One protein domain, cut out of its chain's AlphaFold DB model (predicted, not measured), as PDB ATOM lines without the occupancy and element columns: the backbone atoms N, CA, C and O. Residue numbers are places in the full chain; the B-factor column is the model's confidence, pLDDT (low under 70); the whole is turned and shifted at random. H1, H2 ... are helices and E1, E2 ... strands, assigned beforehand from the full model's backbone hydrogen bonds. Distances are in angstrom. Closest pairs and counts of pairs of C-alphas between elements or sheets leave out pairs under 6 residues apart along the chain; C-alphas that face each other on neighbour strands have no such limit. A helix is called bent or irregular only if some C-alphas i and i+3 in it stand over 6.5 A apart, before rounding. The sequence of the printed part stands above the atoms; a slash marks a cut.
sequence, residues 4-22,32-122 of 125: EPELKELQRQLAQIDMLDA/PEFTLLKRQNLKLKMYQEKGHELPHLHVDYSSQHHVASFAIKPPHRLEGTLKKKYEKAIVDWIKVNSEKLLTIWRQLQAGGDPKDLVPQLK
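What this domain is: This is residues 4 to 22 and 32 to 122 of the 125 residues of an uncharacterized protein of Marinobacter excellens LAMA 842 (UniProt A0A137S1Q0). Two helical stretches, H1 and H3a, run side by side and opposite ways over one face of a strongly twisted four-stranded sheet, in two layers, helices on one face. H3 then turns sharply into H3b, which makes a small helical hairpin with H4 grazing the sheet, while H2 lies farthest out. The 110 printed residues include, in order, H1 H2 E1 E2 E3 E4 H3 H4, class mixed; the sheet, order E1 E2 E3 E4, is antiparallel, a meander, each strand the antiparallel neighbour of the one before. The whole is compact, radius of gyration of the C-alphas 14.2 A, yet elongated, 48 by 26 by 22 A.

How they stand to each other: Start with H1, residues 4 to 21; it touches H3a, residues 84 to 96, closest at the C-alphas of Leu 14 and Tyr 86, 6.3 A apart, at a shallow tilt of 16 degrees. H2, residues 33 to 36, touches no helix. Next come three hairpins: E1, residues 42 to 45, with E2, residues 56 to 61, has N 43 and O 60 within hydrogen-bond range at 2.8 A; E2 with E3, residues 66 to 71, has N 57 and O 70 at 2.8 A; E3 with E4, residues 76 to 80, has N 71 and O 76 at 2.8 A. H3a is on the sheet, height 9.3 A. H3, residues 84 to 109, assigned as one helix by its hydrogen bonds, is bent: C-alphas 96 and 99 are 8.0 A apart, and H3b, residues 99 to 109, stands about perpendicular to H3a, 85 degrees. H3b and H4, residues 114 to 121, a hairpin, only just touch, with 3 pairs of C-alphas within 8 A, closest Leu 108 and Pro 114, 6.5 A. Every O i to N i+4 pair is within range in H1, H3a and H3b, and 2 of 4 in H4.

Where its parts are: Find C-alpha 4 at (172.373, 201.978, 251.102); H1 runs 25.6 A from there. E2 and E3 each measure 16.3 A, H3a 18.3 A, H3b 15.2 A. H4 ends at C-alpha 121, (179.514, 201.891, 249.805).

The domain as a whole: The C-alphas farthest apart, of Pro 32 and Gly 51, are 49.9 A apart. Residues 23 to 31 are not printed, a gap of 14.8 A between C-alphas 22 and 32. Of the links printed whole, none is long. Confidence is under 70 at residues 22, 32 to 41, 49 to 53, 62 to 66 and 113 to 122.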
ATOM      1  N   GLU A   4     173.152 202.969 251.842       75.44
ATOM      2  CA  GLU A   4     172.373 201.978 251.102       75.44
ATOM      3  C   GLU A   4     171.160 202.551 250.348       75.44
ATOM      4  O   GLU A   4     171.025 202.242 249.159       75.44
ATOM      5  N   PRO A   5     170.266 203.359 250.962       81.06
ATOM      6  CA  PRO A   5     169.105 203.862 250.238       81.06
ATOM      7  C   PRO A   5     169.499 204.852 249.137       81.06
ATOM      8  O   PRO A   5     168.949 204.784 248.038       81.06
ATOM      9  N   GLU A   6     170.486 205.716 249.379       84.62
ATOM     10  CA  GLU A   6     170.969 206.674 248.385       84.62
ATOM     11  C   GLU A   6     171.668 205.972 247.224       84.62
ATOM     12  O   GLU A   6     171.521 206.375 246.071       84.62
ATOM     13  N   LEU A   7     172.414 204.906 247.498       80.69
ATOM     14  CA  LEU A   7     173.060 204.119 246.459       80.69
ATOM     15  C   LEU A   7     172.051 203.337 245.617       80.69
ATOM     16  O   LEU A   7     172.206 203.232 244.399       80.69
ATOM     17  N   LYS A   8     171.000 202.809 246.249       81.38
ATOM     18  CA  LYS A   8     169.900 202.141 245.548       81.38
ATOM     19  C   LYS A   8     169.173 203.105 244.614       81.38
ATOM     20  O   LYS A   8     168.789 202.705 243.516       81.38
ATOM     21  N   GLU A   9     169.022 204.363 245.020       85.06
ATOM     22  CA  GLU A   9     168.486 205.413 244.155       85.06
ATOM     23  C   GLU A   9     169.419 205.701 242.971       85.06
ATOM     24  O   GLU A   9     168.973 205.687 241.825       85.06
ATOM     25  N   LEU A  10     170.728 205.847 243.206       86.00
ATOM     26  CA  LEU A  10     171.698 206.025 242.119       86.00
ATOM     27  C   LEU A  10     171.651 204.854 241.127       86.00
ATOM     28  O   LEU A  10     171.559 205.069 239.921       86.00
ATOM     29  N   GLN A  11     171.633 203.612 241.615       82.94
ATOM     30  CA  GLN A  11     171.495 202.423 240.769       82.94
ATOM     31  C   GLN A  11     170.223 202.479 239.910       82.94
ATOM     32  O   GLN A  11     170.275 202.151 238.724       82.94
ATOM     33  N   ARG A  12     169.083 202.900 240.480       82.19
ATOM     34  CA  ARG A  12     167.826 203.065 239.731       82.19
ATOM     35  C   ARG A  12     167.931 204.147 238.667       82.19
ATOM     36  O   ARG A  12     167.421 203.948 237.569       82.19
ATOM     37  N   GLN A  13     168.567 205.274 238.972       85.25
ATOM     38  CA  GLN A  13     168.766 206.355 238.008       85.25
ATOM     39  C   GLN A  13     169.642 205.902 236.836       85.25
ATOM     40  O   GLN A  13     169.274 206.113 235.682       85.25
ATOM     41  N   LEU A  14     170.761 205.224 237.106       82.19
ATOM     42  CA  LEU A  14     171.641 204.709 236.052       82.19
ATOM     43  C   LEU A  14     170.933 203.647 235.194       82.19
ATOM     44  O   LEU A  14     171.037 203.687 233.973       82.19
ATOM     45  N   ALA A  15     170.139 202.765 235.810       80.44
ATOM     46  CA  ALA A  15     169.349 201.768 235.084       80.44
ATOM     47  C   ALA A  15     168.271 202.400 234.180       80.44
ATOM     48  O   ALA A  15     168.027 201.915 233.079       80.44
ATOM     49  N   GLN A  16     167.647 203.500 234.610       81.69
ATOM     50  CA  GLN A  16     166.726 204.262 233.759       81.69
ATOM     51  C   GLN A  16     167.453 204.898 232.570       81.69
ATOM     52  O   GLN A  16     166.936 204.891 231.457       81.69
ATOM     53  N   ILE A  17     168.664 205.421 232.783       81.12
ATOM     54  CA  ILE A  17     169.487 205.981 231.703       81.12
ATOM     55  C   ILE A  17     169.842 204.906 230.670       81.12
ATOM     56  O   ILE A  17     169.794 205.207 229.478       81.12
ATOM     57  N   ASP A  18     170.166 203.686 231.109       77.75
ATOM     58  CA  ASP A  18     170.395 202.534 230.228       77.75
ATOM     59  C   ASP A  18     169.143 202.182 229.422       77.75
ATOM     60  O   ASP A  18     169.218 202.043 228.204       77.75
ATOM     61  N   MET A  19     167.982 202.108 230.076       74.25
ATOM     62  CA  MET A  19     166.708 201.819 229.408       74.25
ATOM     63  C   MET A  19     166.385 202.844 228.311       74.25
ATOM     64  O   MET A  19     165.850 202.482 227.269       74.25
ATOM     65  N   LEU A  20     166.728 204.115 228.531       77.25
ATOM     66  CA  LEU A  20     166.537 205.190 227.554       77.25
ATOM     67  C   LEU A  20     167.650 205.262 226.493       77.25
ATOM     68  O   LEU A  20     167.451 205.890 225.458       77.25
ATOM     69  N   ASP A  21     168.836 204.698 226.752       72.25
ATOM     70  CA  ASP A  21     169.934 204.603 225.772       72.25
ATOM     71  C   ASP A  21     169.812 203.386 224.859       72.25
ATOM     72  O   ASP A  21     170.459 203.356 223.814       72.25
ATOM     73  N   ALA A  22     169.044 202.375 225.276       64.88
ATOM     74  CA  ALA A  22     168.890 201.144 224.527       64.88
ATOM     75  C   ALA A  22     168.380 201.466 223.111       64.88
ATOM     76  O   ALA A  22     167.400 202.208 222.967       64.88
ATOM     77  N   PRO A  32     161.252 188.147 226.395       43.94
ATOM     78  CA  PRO A  32     161.382 188.748 227.731       43.94
ATOM     79  C   PRO A  32     162.735 189.490 227.964       43.94
ATOM     80  O   PRO A  32     163.461 189.202 228.915       43.94
ATOM     81  N   GLU A  33     163.131 190.447 227.123       44.97
ATOM     82  CA  GLU A  33     164.408 191.172 227.336       44.97
ATOM     83  C   GLU A  33     164.382 192.127 228.544       44.97
ATOM     84  O   GLU A  33     165.417 192.541 229.060       44.97
ATOM     85  N   PHE A  34     163.198 192.369 229.110       47.53
ATOM     86  CA  PHE A  34     163.008 193.132 230.347       47.53
ATOM     87  C   PHE A  34     163.580 192.441 231.604       47.53
ATOM     88  O   PHE A  34     163.781 193.076 232.639       47.53
ATOM     89  N   THR A  35     163.886 191.139 231.536       42.94
ATOM     90  CA  THR A  35     164.503 190.375 232.640       42.94
ATOM     91  C   THR A  35     166.015 190.648 232.765       42.94
ATOM     92  O   THR A  35     166.659 190.237 233.731       42.94
ATOM     93  N   LEU A  36     166.583 191.401 231.815       44.53
ATOM     94  CA  LEU A  36     167.964 191.879 231.783       44.53
ATOM     95  C   LEU A  36     168.170 193.275 232.397       44.53
ATOM     96  O   LEU A  36     169.223 193.870 232.186       44.53
ATOM     97  N   LEU A  37     167.306 193.715 233.321       49.81
ATOM     98  CA  LEU A  37     167.723 194.545 234.477       49.81
ATOM     99  C   LEU A  37     168.706 193.745 235.378       49.81
ATOM    100  O   LEU A  37     168.585 193.667 236.602       49.81
ATOM    101  N   LYS A  38     169.657 193.060 234.728       47.22
ATOM    102  CA  LYS A  38     170.592 192.061 235.211       47.22
ATOM    103  C   LYS A  38     171.550 192.771 236.146       47.22
ATOM    104  O   LYS A  38     172.531 193.364 235.717       47.22
ATOM    105  N   ARG A  39     171.274 192.542 237.426       53.34
ATOM    106  CA  ARG A  39     172.190 192.610 238.562       53.34
ATOM    107  C   ARG A  39     172.679 194.022 238.883       53.34
ATOM    108  O   ARG A  39     173.239 194.734 238.061       53.34
ATOM    109  N   GLN A  40     172.463 194.390 240.140       55.34
ATOM    110  CA  GLN A  40     173.009 195.568 240.802       55.34
ATOM    111  C   GLN A  40     174.537 195.586 240.645       55.34
ATOM    112  O   GLN A  40     175.269 195.021 241.451       55.34
ATOM    113  N   ASN A  41     175.017 196.170 239.554       68.69
ATOM    114  CA  ASN A  41     176.427 196.166 239.197       68.69
ATOM    115  C   ASN A  41     177.031 197.571 239.279       68.69
ATOM    116  O   ASN A  41     177.984 197.869 238.562       68.69
ATOM    117  N   LEU A  42     176.466 198.436 240.121       76.81
ATOM    118  CA  LEU A  42     177.141 199.636 240.589       76.81
ATOM    119  C   LEU A  42     178.002 199.261 241.788       76.81
ATOM    120  O   LEU A  42     177.503 198.810 242.819       76.81
ATOM    121  N   LYS A  43     179.309 199.445 241.651       78.12
ATOM    122  CA  LYS A  43     180.268 199.261 242.734       78.12
ATOM    123  C   LYS A  43     180.941 200.592 242.995       78.12
ATOM    124  O   LYS A  43     181.663 201.107 242.145       78.12
ATOM    125  N   LEU A  44     180.731 201.108 244.198       79.81
ATOM    126  CA  LEU A  44     181.494 202.233 244.705       79.81
ATOM    127  C   LEU A  44     182.697 201.712 245.480       79.81
ATOM    128  O   LEU A  44     182.580 200.801 246.304       79.81
ATOM    129  N   LYS A  45     183.866 202.278 245.199       79.00
ATOM    130  CA  LYS A  45     185.102 201.953 245.904       79.00
ATOM    131  C   LYS A  45     185.806 203.234 246.309       79.00
ATOM    132  O   LYS A  45     185.873 204.200 245.554       79.00
ATOM    133  N   MET A  46     186.348 203.207 247.512       80.38
ATOM    134  CA  MET A  46     187.187 204.256 248.057       80.38
ATOM    135  C   MET A  46     188.431 203.570 248.604       80.38
ATOM    136  O   MET A  46     188.315 202.545 249.279       80.38
ATOM    137  N   TYR A  47     189.603 204.081 248.249       75.75
ATOM    138  CA  TYR A  47     190.874 203.485 248.640       75.75
ATOM    139  C   TYR A  47     191.554 204.355 249.687       75.75
ATOM    140  O   TYR A  47     191.420 205.578 249.681       75.75
ATOM    141  N   GLN A  48     192.274 203.706 250.601       72.50
ATOM    142  CA  GLN A  48     193.171 204.414 251.496       72.50
ATOM    143  C   GLN A  48     194.422 204.783 250.704       72.50
ATOM    144  O   GLN A  48     195.209 203.916 250.324       72.50
ATOM    145  N   GLU A  49     194.610 206.070 250.475       69.62
ATOM    146  CA  GLU A  49     195.763 206.581 249.747       69.62
ATOM    147  C   GLU A  49     196.641 207.408 250.674       69.62
ATOM    148  O   GLU A  49     196.309 208.537 251.034       69.62
ATOM    149  N   LYS A  50     197.789 206.844 251.053       62.09
ATOM    150  CA  LYS A  50     198.791 207.562 251.842       62.09
ATOM    151  C   LYS A  50     199.419 208.655 250.975       62.09
ATOM    152  O   LYS A  50     200.219 208.353 250.098       62.09
ATOM    153  N   GLY A  51     199.066 209.911 251.244       60.50
ATOM    154  CA  GLY A  51     199.670 211.084 250.601       60.50
ATOM    155  C   GLY A  51     198.894 211.674 249.420       60.50
ATOM    156  O   GLY A  51     199.373 212.638 248.834       60.50
ATOM    157  N   HIS A  52     197.708 211.158 249.078       61.38
ATOM    158  CA  HIS A  52     196.794 211.852 248.164       61.38
ATOM    159  C   HIS A  52     195.862 212.775 248.952       61.38
ATOM    160  O   HIS A  52     195.092 212.335 249.806       61.38
ATOM    161  N   GLU A  53     195.934 214.071 248.661       66.38
ATOM    162  CA  GLU A  53     195.170 215.097 249.380       66.38
ATOM    163  C   GLU A  53     193.724 215.220 248.885       66.38
ATOM    164  O   GLU A  53     192.859 215.726 249.602       66.38
ATOM    165  N   LEU A  54     193.441 214.753 247.663       81.19
ATOM    166  CA  LEU A  54     192.156 214.990 247.020       81.19
ATOM    167  C   LEU A  54     191.177 213.823 247.252       81.19
ATOM    168  O   LEU A  54     191.393 212.727 246.728       81.19
ATOM    169  N   PRO A  55     190.073 214.046 247.993       85.88
ATOM    170  CA  PRO A  55     189.086 213.013 248.271       85.88
ATOM    171  C   PRO A  55     188.354 212.610 246.995       85.88
ATOM    172  O   PRO A  55     187.705 213.449 246.360       85.88
ATOM    173  N   HIS A  56     188.421 211.328 246.638       87.94
ATOM    174  CA  HIS A  56     187.802 210.819 245.421       87.94
ATOM    175  C   HIS A  56     187.126 209.453 245.591       87.94
ATOM    176  O   HIS A  56     187.356 208.717 246.548       87.94
ATOM    177  N   LEU A  57     186.251 209.136 244.642       86.19
ATOM    178  CA  LEU A  57     185.385 207.969 244.622       86.19
ATOM    179  C   LEU A  57     185.502 207.266 243.271       86.19
ATOM    180  O   LEU A  57     185.319 207.893 242.229       86.19
ATOM    181  N   HIS A  58     185.766 205.962 243.295       86.00
ATOM    182  CA  HIS A  58     185.756 205.117 242.104       86.00
ATOM    183  C   HIS A  58     184.362 204.537 241.914       86.00
ATOM    184  O   HIS A  58     183.810 203.914 242.824       86.00
ATOM    185  N   VAL A  59     183.811 204.728 240.722       85.38
ATOM    186  CA  VAL A  59     182.497 204.240 240.323       85.38
ATOM    187  C   VAL A  59     182.680 203.259 239.179       85.38
ATOM    188  O   VAL A  59     183.184 203.621 238.120       85.38
ATOM    189  N   ASP A  60     182.274 202.015 239.407       81.56
ATOM    190  CA  ASP A  60     182.293 200.939 238.422       81.56
ATOM    191  C   ASP A  60     180.849 200.524 238.133       81.56
ATOM    192  O   ASP A  60     180.120 200.117 239.041       81.56
ATOM    193  N   TYR A  61     180.422 200.704 236.884       79.25
ATOM    194  CA  TYR A  61     179.084 200.376 236.411       79.25
ATOM    195  C   TYR A  61     179.158 199.399 235.229       79.25
ATOM    196  O   TYR A  61     179.612 199.727 234.130       79.25
ATOM    197  N   SER A  62     178.723 198.159 235.460       64.81
ATOM    198  CA  SER A  62     179.036 197.020 234.579       64.81
ATOM    199  C   SER A  62     178.308 196.980 233.234       64.81
ATOM    200  O   SER A  62     178.692 196.151 232.413       64.81
ATOM    201  N   SER A  63     177.292 197.813 232.982       59.19
ATOM    202  CA  SER A  63     176.532 197.754 231.719       59.19
ATOM    203  C   SER A  63     177.442 197.913 230.488       59.19
ATOM    204  O   SER A  63     177.255 197.238 229.481       59.19
ATOM    205  N   GLN A  64     178.509 198.719 230.606       56.50
ATOM    206  CA  GLN A  64     179.518 198.918 229.552       56.50
ATOM    207  C   GLN A  64     180.949 199.078 230.104       56.50
ATOM    208  O   GLN A  64     181.738 199.835 229.545       56.50
ATOM    209  N   HIS A  65     181.289 198.417 231.222       61.00
ATOM    210  CA  HIS A  65     182.579 198.621 231.916       61.00
ATOM    211  C   HIS A  65     182.865 200.112 232.163       61.00
ATOM    212  O   HIS A  65     183.964 200.624 231.949       61.00
ATOM    213  N   HIS A  66     181.831 200.830 232.584       66.94
ATOM    214  CA  HIS A  66     181.917 202.241 232.880       66.94
ATOM    215  C   HIS A  66     182.655 202.417 234.204       66.94
ATOM    216  O   HIS A  66     182.054 202.369 235.273       66.94
ATOM    217  N   VAL A  67     183.970 202.585 234.111       74.88
ATOM    218  CA  VAL A  67     184.841 202.876 235.246       74.88
ATOM    219  C   VAL A  67     185.221 204.345 235.178       74.88
ATOM    220  O   VAL A  67     185.775 204.809 234.179       74.88
ATOM    221  N   ALA A  68     184.884 205.090 236.225       86.19
ATOM    222  CA  ALA A  68     185.257 206.488 236.347       86.19
ATOM    223  C   ALA A  68     185.546 206.873 237.796       86.19
ATOM    224  O   ALA A  68     184.917 206.383 238.736       86.19
ATOM    225  N   SER A  69     186.488 207.792 237.950       87.69
ATOM    226  CA  SER A  69     186.908 208.358 239.224       87.69
ATOM    227  C   SER A  69     186.358 209.768 239.342       87.69
ATOM    228  O   SER A  69     186.471 210.565 238.411       87.69
ATOM    229  N   PHE A  70     185.775 210.092 240.489       88.88
ATOM    230  CA  PHE A  70     185.156 211.384 240.753       88.88
ATOM    231  C   PHE A  70     185.714 212.002 242.022       88.88
ATOM    232  O   PHE A  70     185.771 211.350 243.059       88.88
ATOM    233  N   ALA A  71     186.068 213.279 241.969       89.44
ATOM    234  CA  ALA A  71     186.346 214.063 243.157       89.44
ATOM    235  C   ALA A  71     185.066 214.228 243.984       89.44
ATOM    236  O   ALA A  71     183.980 214.402 243.432       89.44
ATOM    237  N   ILE A  72     185.187 214.214 245.310       87.06
ATOM    238  CA  ILE A  72     184.057 214.455 246.216       87.06
ATOM    239  C   ILE A  72     183.828 215.961 246.392       87.06
ATOM    240  O   ILE A  72     182.685 216.414 246.475       87.06
ATOM    241  N   LYS A  73     184.907 216.758 246.431       84.19
ATOM    242  CA  LYS A  73     184.828 218.212 246.611       84.19
ATOM    243  C   LYS A  73     185.952 218.952 245.862       84.19
ATOM    244  O   LYS A  73     187.110 218.774 246.228       84.19
ATOM    245  N   PRO A  74     185.623 219.822 244.885       85.06
ATOM    246  CA  PRO A  74     184.310 219.960 244.241       85.06
ATOM    247  C   PRO A  74     183.939 218.683 243.463       85.06
ATOM    248  O   PRO A  74     184.843 218.005 242.979       85.06
ATOM    249  N   PRO A  75     182.647 218.339 243.318       85.75
ATOM    250  CA  PRO A  75     182.243 217.130 242.613       85.75
ATOM    251  C   PRO A  75     182.483 217.274 241.106       85.75
ATOM    252  O   PRO A  75     181.791 218.029 240.424       85.75
ATOM    253  N   HIS A  76     183.491 216.575 240.593       87.12
ATOM    254  CA  HIS A  76     183.830 216.536 239.171       87.12
ATOM    255  C   HIS A  76     184.497 215.208 238.819       87.12
ATOM    256  O   HIS A  76     185.044 214.530 239.688       87.12
ATOM    257  N   ARG A  77     184.446 214.818 237.545       88.56
ATOM    258  CA  ARG A  77     185.166 213.640 237.058       88.56
ATOM    259  C   ARG A  77     186.666 213.930 237.009       88.56
ATOM    260  O   ARG A  77     187.075 214.939 236.446       88.56
ATOM    261  N   LEU A  78     187.447 213.020 237.573       86.19
ATOM    262  CA  LEU A  78     188.905 213.006 237.503       86.19
ATOM    263  C   LEU A  78     189.375 212.180 236.307       86.19
ATOM    264  O   LEU A  78     190.179 212.646 235.510       86.19
ATOM    265  N   GLU A  79     188.840 210.968 236.159       82.88
ATOM    266  CA  GLU A  79     189.275 210.026 235.128       82.88
ATOM    267  C   GLU A  79     188.117 209.118 234.692       82.88
ATOM    268  O   GLU A  79     187.155 208.927 235.438       82.88
ATOM    269  N   GLY A  80     188.197 208.563 233.481       81.50
ATOM    270  CA  GLY A  80     187.273 207.543 232.980       81.50
ATOM    271  C   GLY A  80     186.394 207.971 231.802       81.50
ATOM    272  O   GLY A  80     186.053 209.141 231.594       81.50
ATOM    273  N   THR A  81     185.982 206.978 231.021       72.31
ATOM    274  CA  THR A  81     185.190 207.129 229.791       72.31
ATOM    275  C   THR A  81     183.709 206.881 230.061       72.31
ATOM    276  O   THR A  81     183.087 205.939 229.577       72.31
ATOM    277  N   LEU A  82     183.117 207.764 230.865       79.38
ATOM    278  CA  LEU A  82     181.688 207.742 231.153       79.38
ATOM    279  C   LEU A  82     180.922 208.706 230.232       79.38
ATOM    280  O   LEU A  82     181.340 209.859 230.055       79.38
ATOM    281  N   LYS A  83     179.784 208.274 229.662       82.31
ATOM    282  CA  LYS A  83     178.925 209.187 228.884       82.31
ATOM    283  C   LYS A  83     178.396 210.297 229.806       82.31
ATOM    284  O   LYS A  83     178.040 210.041 230.957       82.31
ATOM    285  N   LYS A  84     178.269 211.522 229.276       83.81
ATOM    286  CA  LYS A  84     177.866 212.731 230.033       83.81
ATOM    287  C   LYS A  84     176.587 212.562 230.868       83.81
ATOM    288  O   LYS A  84     176.454 213.166 231.925       83.81
ATOM    289  N   LYS A  85     175.641 211.743 230.406       83.44
ATOM    290  CA  LYS A  85     174.375 211.494 231.110       83.44
ATOM    291  C   LYS A  85     174.531 210.709 232.416       83.44
ATOM    292  O   LYS A  85     173.951 211.114 233.417       83.44
ATOM    293  N   TYR A  86     175.366 209.667 232.440       85.38
ATOM    294  CA  TYR A  86     175.692 208.953 233.682       85.38
ATOM    295  C   TYR A  86     176.587 209.816 234.579       85.38
ATOM    296  O   TYR A  86     176.391 209.841 235.789       85.38
ATOM    297  N   GLU A  87     177.521 210.575 233.987       87.94
ATOM    298  CA  GLU A  87     178.364 211.525 234.729       87.94
ATOM    299  C   GLU A  87     177.508 212.505 235.524       87.94
ATOM    300  O   GLU A  87     177.730 212.684 236.717       87.94
ATOM    301  N   LYS A  88     176.500 213.104 234.883       89.00
ATOM    302  CA  LYS A  88     175.603 214.052 235.539       89.00
ATOM    303  C   LYS A  88     174.885 213.428 236.738       89.00
ATOM    304  O   LYS A  88     174.837 214.067 237.782       89.00
ATOM    305  N   ALA A  89     174.352 212.212 236.596       89.06
ATOM    306  CA  ALA A  89     173.661 211.516 237.683       89.06
ATOM    307  C   ALA A  89     174.602 211.222 238.865       89.06
ATOM    308  O   ALA A  89     174.259 211.483 240.015       89.06
ATOM    309  N   ILE A  90     175.821 210.756 238.583       88.69
ATOM    310  CA  ILE A  90     176.824 210.458 239.613       88.69
ATOM    311  C   ILE A  90     177.306 211.734 240.308       88.69
ATOM    312  O   ILE A  90     177.378 211.769 241.530       88.69
ATOM    313  N   VAL A  91     177.619 212.794 239.559       90.88
ATOM    314  CA  VAL A  91     178.076 214.076 240.123       90.88
ATOM    315  C   VAL A  91     177.009 214.690 241.027       90.88
ATOM    316  O   VAL A  91     177.338 215.188 242.104       90.88
ATOM    317  N   ASP A  92     175.738 214.634 240.622       91.25
ATOM    318  CA  ASP A  92     174.623 215.122 241.436       91.25
ATOM    319  C   ASP A  92     174.473 214.298 242.723       91.25
ATOM    320  O   ASP A  92     174.428 214.854 243.821       91.25
ATOM    321  N   TRP A  93     174.551 212.969 242.612       91.00
ATOM    322  CA  TRP A  93     174.541 212.077 243.766       91.00
ATOM    323  C   TRP A  93     175.704 212.338 244.733       91.00
ATOM    324  O   TRP A  93     175.489 212.420 245.943       91.00
ATOM    325  N   ILE A  94     176.927 212.528 244.222       90.38
ATOM    326  CA  ILE A  94     178.100 212.879 245.040       90.38
ATOM    327  C   ILE A  94     177.875 214.221 245.724       90.38
ATOM    328  O   ILE A  94     178.194 214.358 246.901       90.38
ATOM    329  N   LYS A  95     177.311 215.209 245.025       90.62
ATOM    330  CA  LYS A  95     177.030 216.530 245.594       90.62
ATOM    331  C   LYS A  95     176.080 216.426 246.788       90.62
ATOM    332  O   LYS A  95     176.389 216.983 247.843       90.62
ATOM    333  N   VAL A  96     174.986 215.675 246.643       90.56
ATOM    334  CA  VAL A  96     173.987 215.439 247.702       90.56
ATOM    335  C   VAL A  96     174.575 214.653 248.879       90.56
ATOM    336  O   VAL A  96     174.278 214.955 250.029       90.56
ATOM    337  N   ASN A  97     175.452 213.682 248.612       89.06
ATOM    338  CA  ASN A  97     176.031 212.800 249.632       89.06
ATOM    339  C   ASN A  97     177.438 213.218 250.095       89.06
ATOM    340  O   ASN A  97     178.101 212.476 250.823       89.06
ATOM    341  N   SER A  98     177.905 214.400 249.687       87.44
ATOM    342  CA  SER A  98     179.303 214.826 249.829       87.44
ATOM    343  C   SER A  98     179.783 214.828 251.280       87.44
ATOM    344  O   SER A  98     180.889 214.373 251.557       87.44
ATOM    345  N   GLU A  99     178.952 215.259 252.228       88.00
ATOM    346  CA  GLU A  99     179.298 215.278 253.653       88.00
ATOM    347  C   GLU A  99     179.533 213.869 254.223       88.00
ATOM    348  O   GLU A  99     180.509 213.631 254.943       88.00
ATOM    349  N   LYS A 100     178.680 212.906 253.846       86.19
ATOM    350  CA  LYS A 100     178.808 211.499 254.255       86.19
ATOM    351  C   LYS A 100     180.041 210.860 253.620       86.19
ATOM    352  O   LYS A 100     180.831 210.229 254.318       86.19
ATOM    353  N   LEU A 101     180.253 211.092 252.323       86.50
ATOM    354  CA  LEU A 101     181.420 210.597 251.588       86.50
ATOM    355  C   LEU A 101     182.733 211.158 252.146       86.50
ATOM    356  O   LEU A 101     183.692 210.411 252.301       86.50
ATOM    357  N   LEU A 102     182.777 212.444 252.510       87.25
ATOM    358  CA  LEU A 102     183.945 213.055 253.155       87.25
ATOM    359  C   LEU A 102     184.212 212.468 254.542       87.25
ATOM    360  O   LEU A 102     185.369 212.325 254.931       87.25
ATOM    361  N   THR A 103     183.162 212.131 255.292       86.44
ATOM    362  CA  THR A 103     183.302 211.484 256.602       86.44
ATOM    363  C   THR A 103     183.902 210.089 256.451       86.44
ATOM    364  O   THR A 103     184.895 209.786 257.109       86.44
ATOM    365  N   ILE A 104     183.369 209.288 255.522       83.81
ATOM    366  CA  ILE A 104     183.900 207.960 255.182       83.81
ATOM    367  C   ILE A 104     185.352 208.071 254.701       83.81
ATOM    368  O   ILE A 104     186.208 207.331 255.178       83.81
ATOM    369  N   TRP A 105     185.657 209.035 253.826       84.06
ATOM    370  CA  TRP A 105     187.015 209.293 253.340       84.06
ATOM    371  C   TRP A 105     187.982 209.600 254.483       84.06
ATOM    372  O   TRP A 105     189.044 208.995 254.580       84.06
ATOM    373  N   ARG A 106     187.613 210.513 255.389       83.81
ATOM    374  CA  ARG A 106     188.445 210.865 256.549       83.81
ATOM    375  C   ARG A 106     188.665 209.675 257.473       83.81
ATOM    376  O   ARG A 106     189.783 209.486 257.937       83.81
ATOM    377  N   GLN A 107     187.629 208.876 257.724       83.12
ATOM    378  CA  GLN A 107     187.745 207.666 258.538       83.12
ATOM    379  C   GLN A 107     188.674 206.642 257.886       83.12
ATOM    380  O   GLN A 107     189.553 206.111 258.558       83.12
ATOM    381  N   LEU A 108     188.542 206.423 256.577       82.69
ATOM    382  CA  LEU A 108     189.410 205.528 255.816       82.69
ATOM    383  C   LEU A 108     190.875 205.993 255.856       82.69
ATOM    384  O   LEU A 108     191.781 205.201 256.103       82.69
ATOM    385  N   GLN A 109     191.111 207.294 255.676       82.62
ATOM    386  CA  GLN A 109     192.450 207.890 255.718       82.62
ATOM    387  C   GLN A 109     193.071 207.866 257.119       82.62
ATOM    388  O   GLN A 109     194.278 207.666 257.254       82.62
ATOM    389  N   ALA A 110     192.252 207.975 258.167       82.94
ATOM    390  CA  ALA A 110     192.673 207.815 259.558       82.94
ATOM    391  C   ALA A 110     193.010 206.357 259.942       82.94
ATOM    392  O   ALA A 110     193.368 206.102 261.089       82.94
ATOM    393  N   GLY A 111     192.915 205.404 259.004       77.38
ATOM    394  CA  GLY A 111     193.179 203.983 259.239       77.38
ATOM    395  C   GLY A 111     191.954 203.188 259.689       77.38
ATOM    396  O   GLY A 111     192.107 202.096 260.233       77.38
ATOM    397  N   GLY A 112     190.747 203.723 259.485       74.44
ATOM    398  CA  GLY A 112     189.498 203.003 259.713       74.44
ATOM    399  C   GLY A 112     189.407 201.751 258.843       74.44
ATOM    400  O   GLY A 112     189.844 201.751 257.690       74.44
ATOM    401  N   ASP A 113     188.843 200.675 259.399       69.38
ATOM    402  CA  ASP A 113     188.793 199.396 258.698       69.38
ATOM    403  C   ASP A 113     187.871 199.498 257.467       69.38
ATOM    404  O   ASP A 113     186.685 199.836 257.589       69.38
ATOM    405  N   PRO A 114     188.381 199.199 256.261       65.06
ATOM    406  CA  PRO A 114     187.590 199.295 255.048       65.06
ATOM    407  C   PRO A 114     186.392 198.345 255.073       65.06
ATOM    408  O   PRO A 114     185.416 198.629 254.400       65.06
ATOM    409  N   LYS A 115     186.389 197.251 255.841       62.38
ATOM    410  CA  LYS A 115     185.251 196.319 255.905       62.38
ATOM    411  C   LYS A 115     184.033 196.895 256.620       62.38
ATOM    412  O   LYS A 115     182.952 196.366 256.406       62.38
ATOM    413  N   ASP A 116     184.184 197.959 257.403       61.62
ATOM    414  CA  ASP A 116     183.072 198.672 258.051       61.62
ATOM    415  C   ASP A 116     182.523 199.806 257.158       61.62
ATOM    416  O   ASP A 116     181.355 200.194 257.219       61.62
ATOM    417  N   LEU A 117     183.367 200.308 256.253       63.59
ATOM    418  CA  LEU A 117     183.064 201.407 255.329       63.59
ATOM    419  C   LEU A 117     182.583 200.905 253.956       63.59
ATOM    420  O   LEU A 117     181.717 201.502 253.320       63.59
ATOM    421  N   VAL A 118     183.108 199.769 253.503       59.72
ATOM    422  CA  VAL A 118     182.745 199.093 252.251       59.72
ATOM    423  C   VAL A 118     181.274 198.665 252.205       59.72
ATOM    424  O   VAL A 118     180.701 198.826 251.135       59.72
ATOM    425  N   PRO A 119     180.625 198.170 253.278       56.88
ATOM    426  CA  PRO A 119     179.187 197.895 253.287       56.88
ATOM    427  C   PRO A 119     178.365 199.170 253.121       56.88
ATOM    428  O   PRO A 119     177.338 199.162 252.457       56.88
ATOM    429  N   GLN A 120     178.846 200.299 253.650       58.72
ATOM    430  CA  GLN A 120     178.185 201.585 253.434       58.72
ATOM    431  C   GLN A 120     178.259 201.976 251.948       58.72
ATOM    432  O   GLN A 120     177.321 202.552 251.418       58.72
ATOM    433  N   LEU A 121     179.330 201.610 251.237       59.31
ATOM    434  CA  LEU A 121     179.514 201.891 249.805       59.31
ATOM    435  C   LEU A 121     178.962 200.805 248.864       59.31
ATOM    436  O   LEU A 121     178.741 201.061 247.682       59.31
ATOM    437  N   LYS A 122     178.765 199.584 249.357       53.47
ATOM    438  CA  LYS A 122     178.186 198.451 248.638       53.47
ATOM    439  C   LYS A 122     176.812 198.215 249.228       53.47
ATOM    440  O   LYS A 122     176.678 197.470 250.188       53.47
TER     441      LYS A 122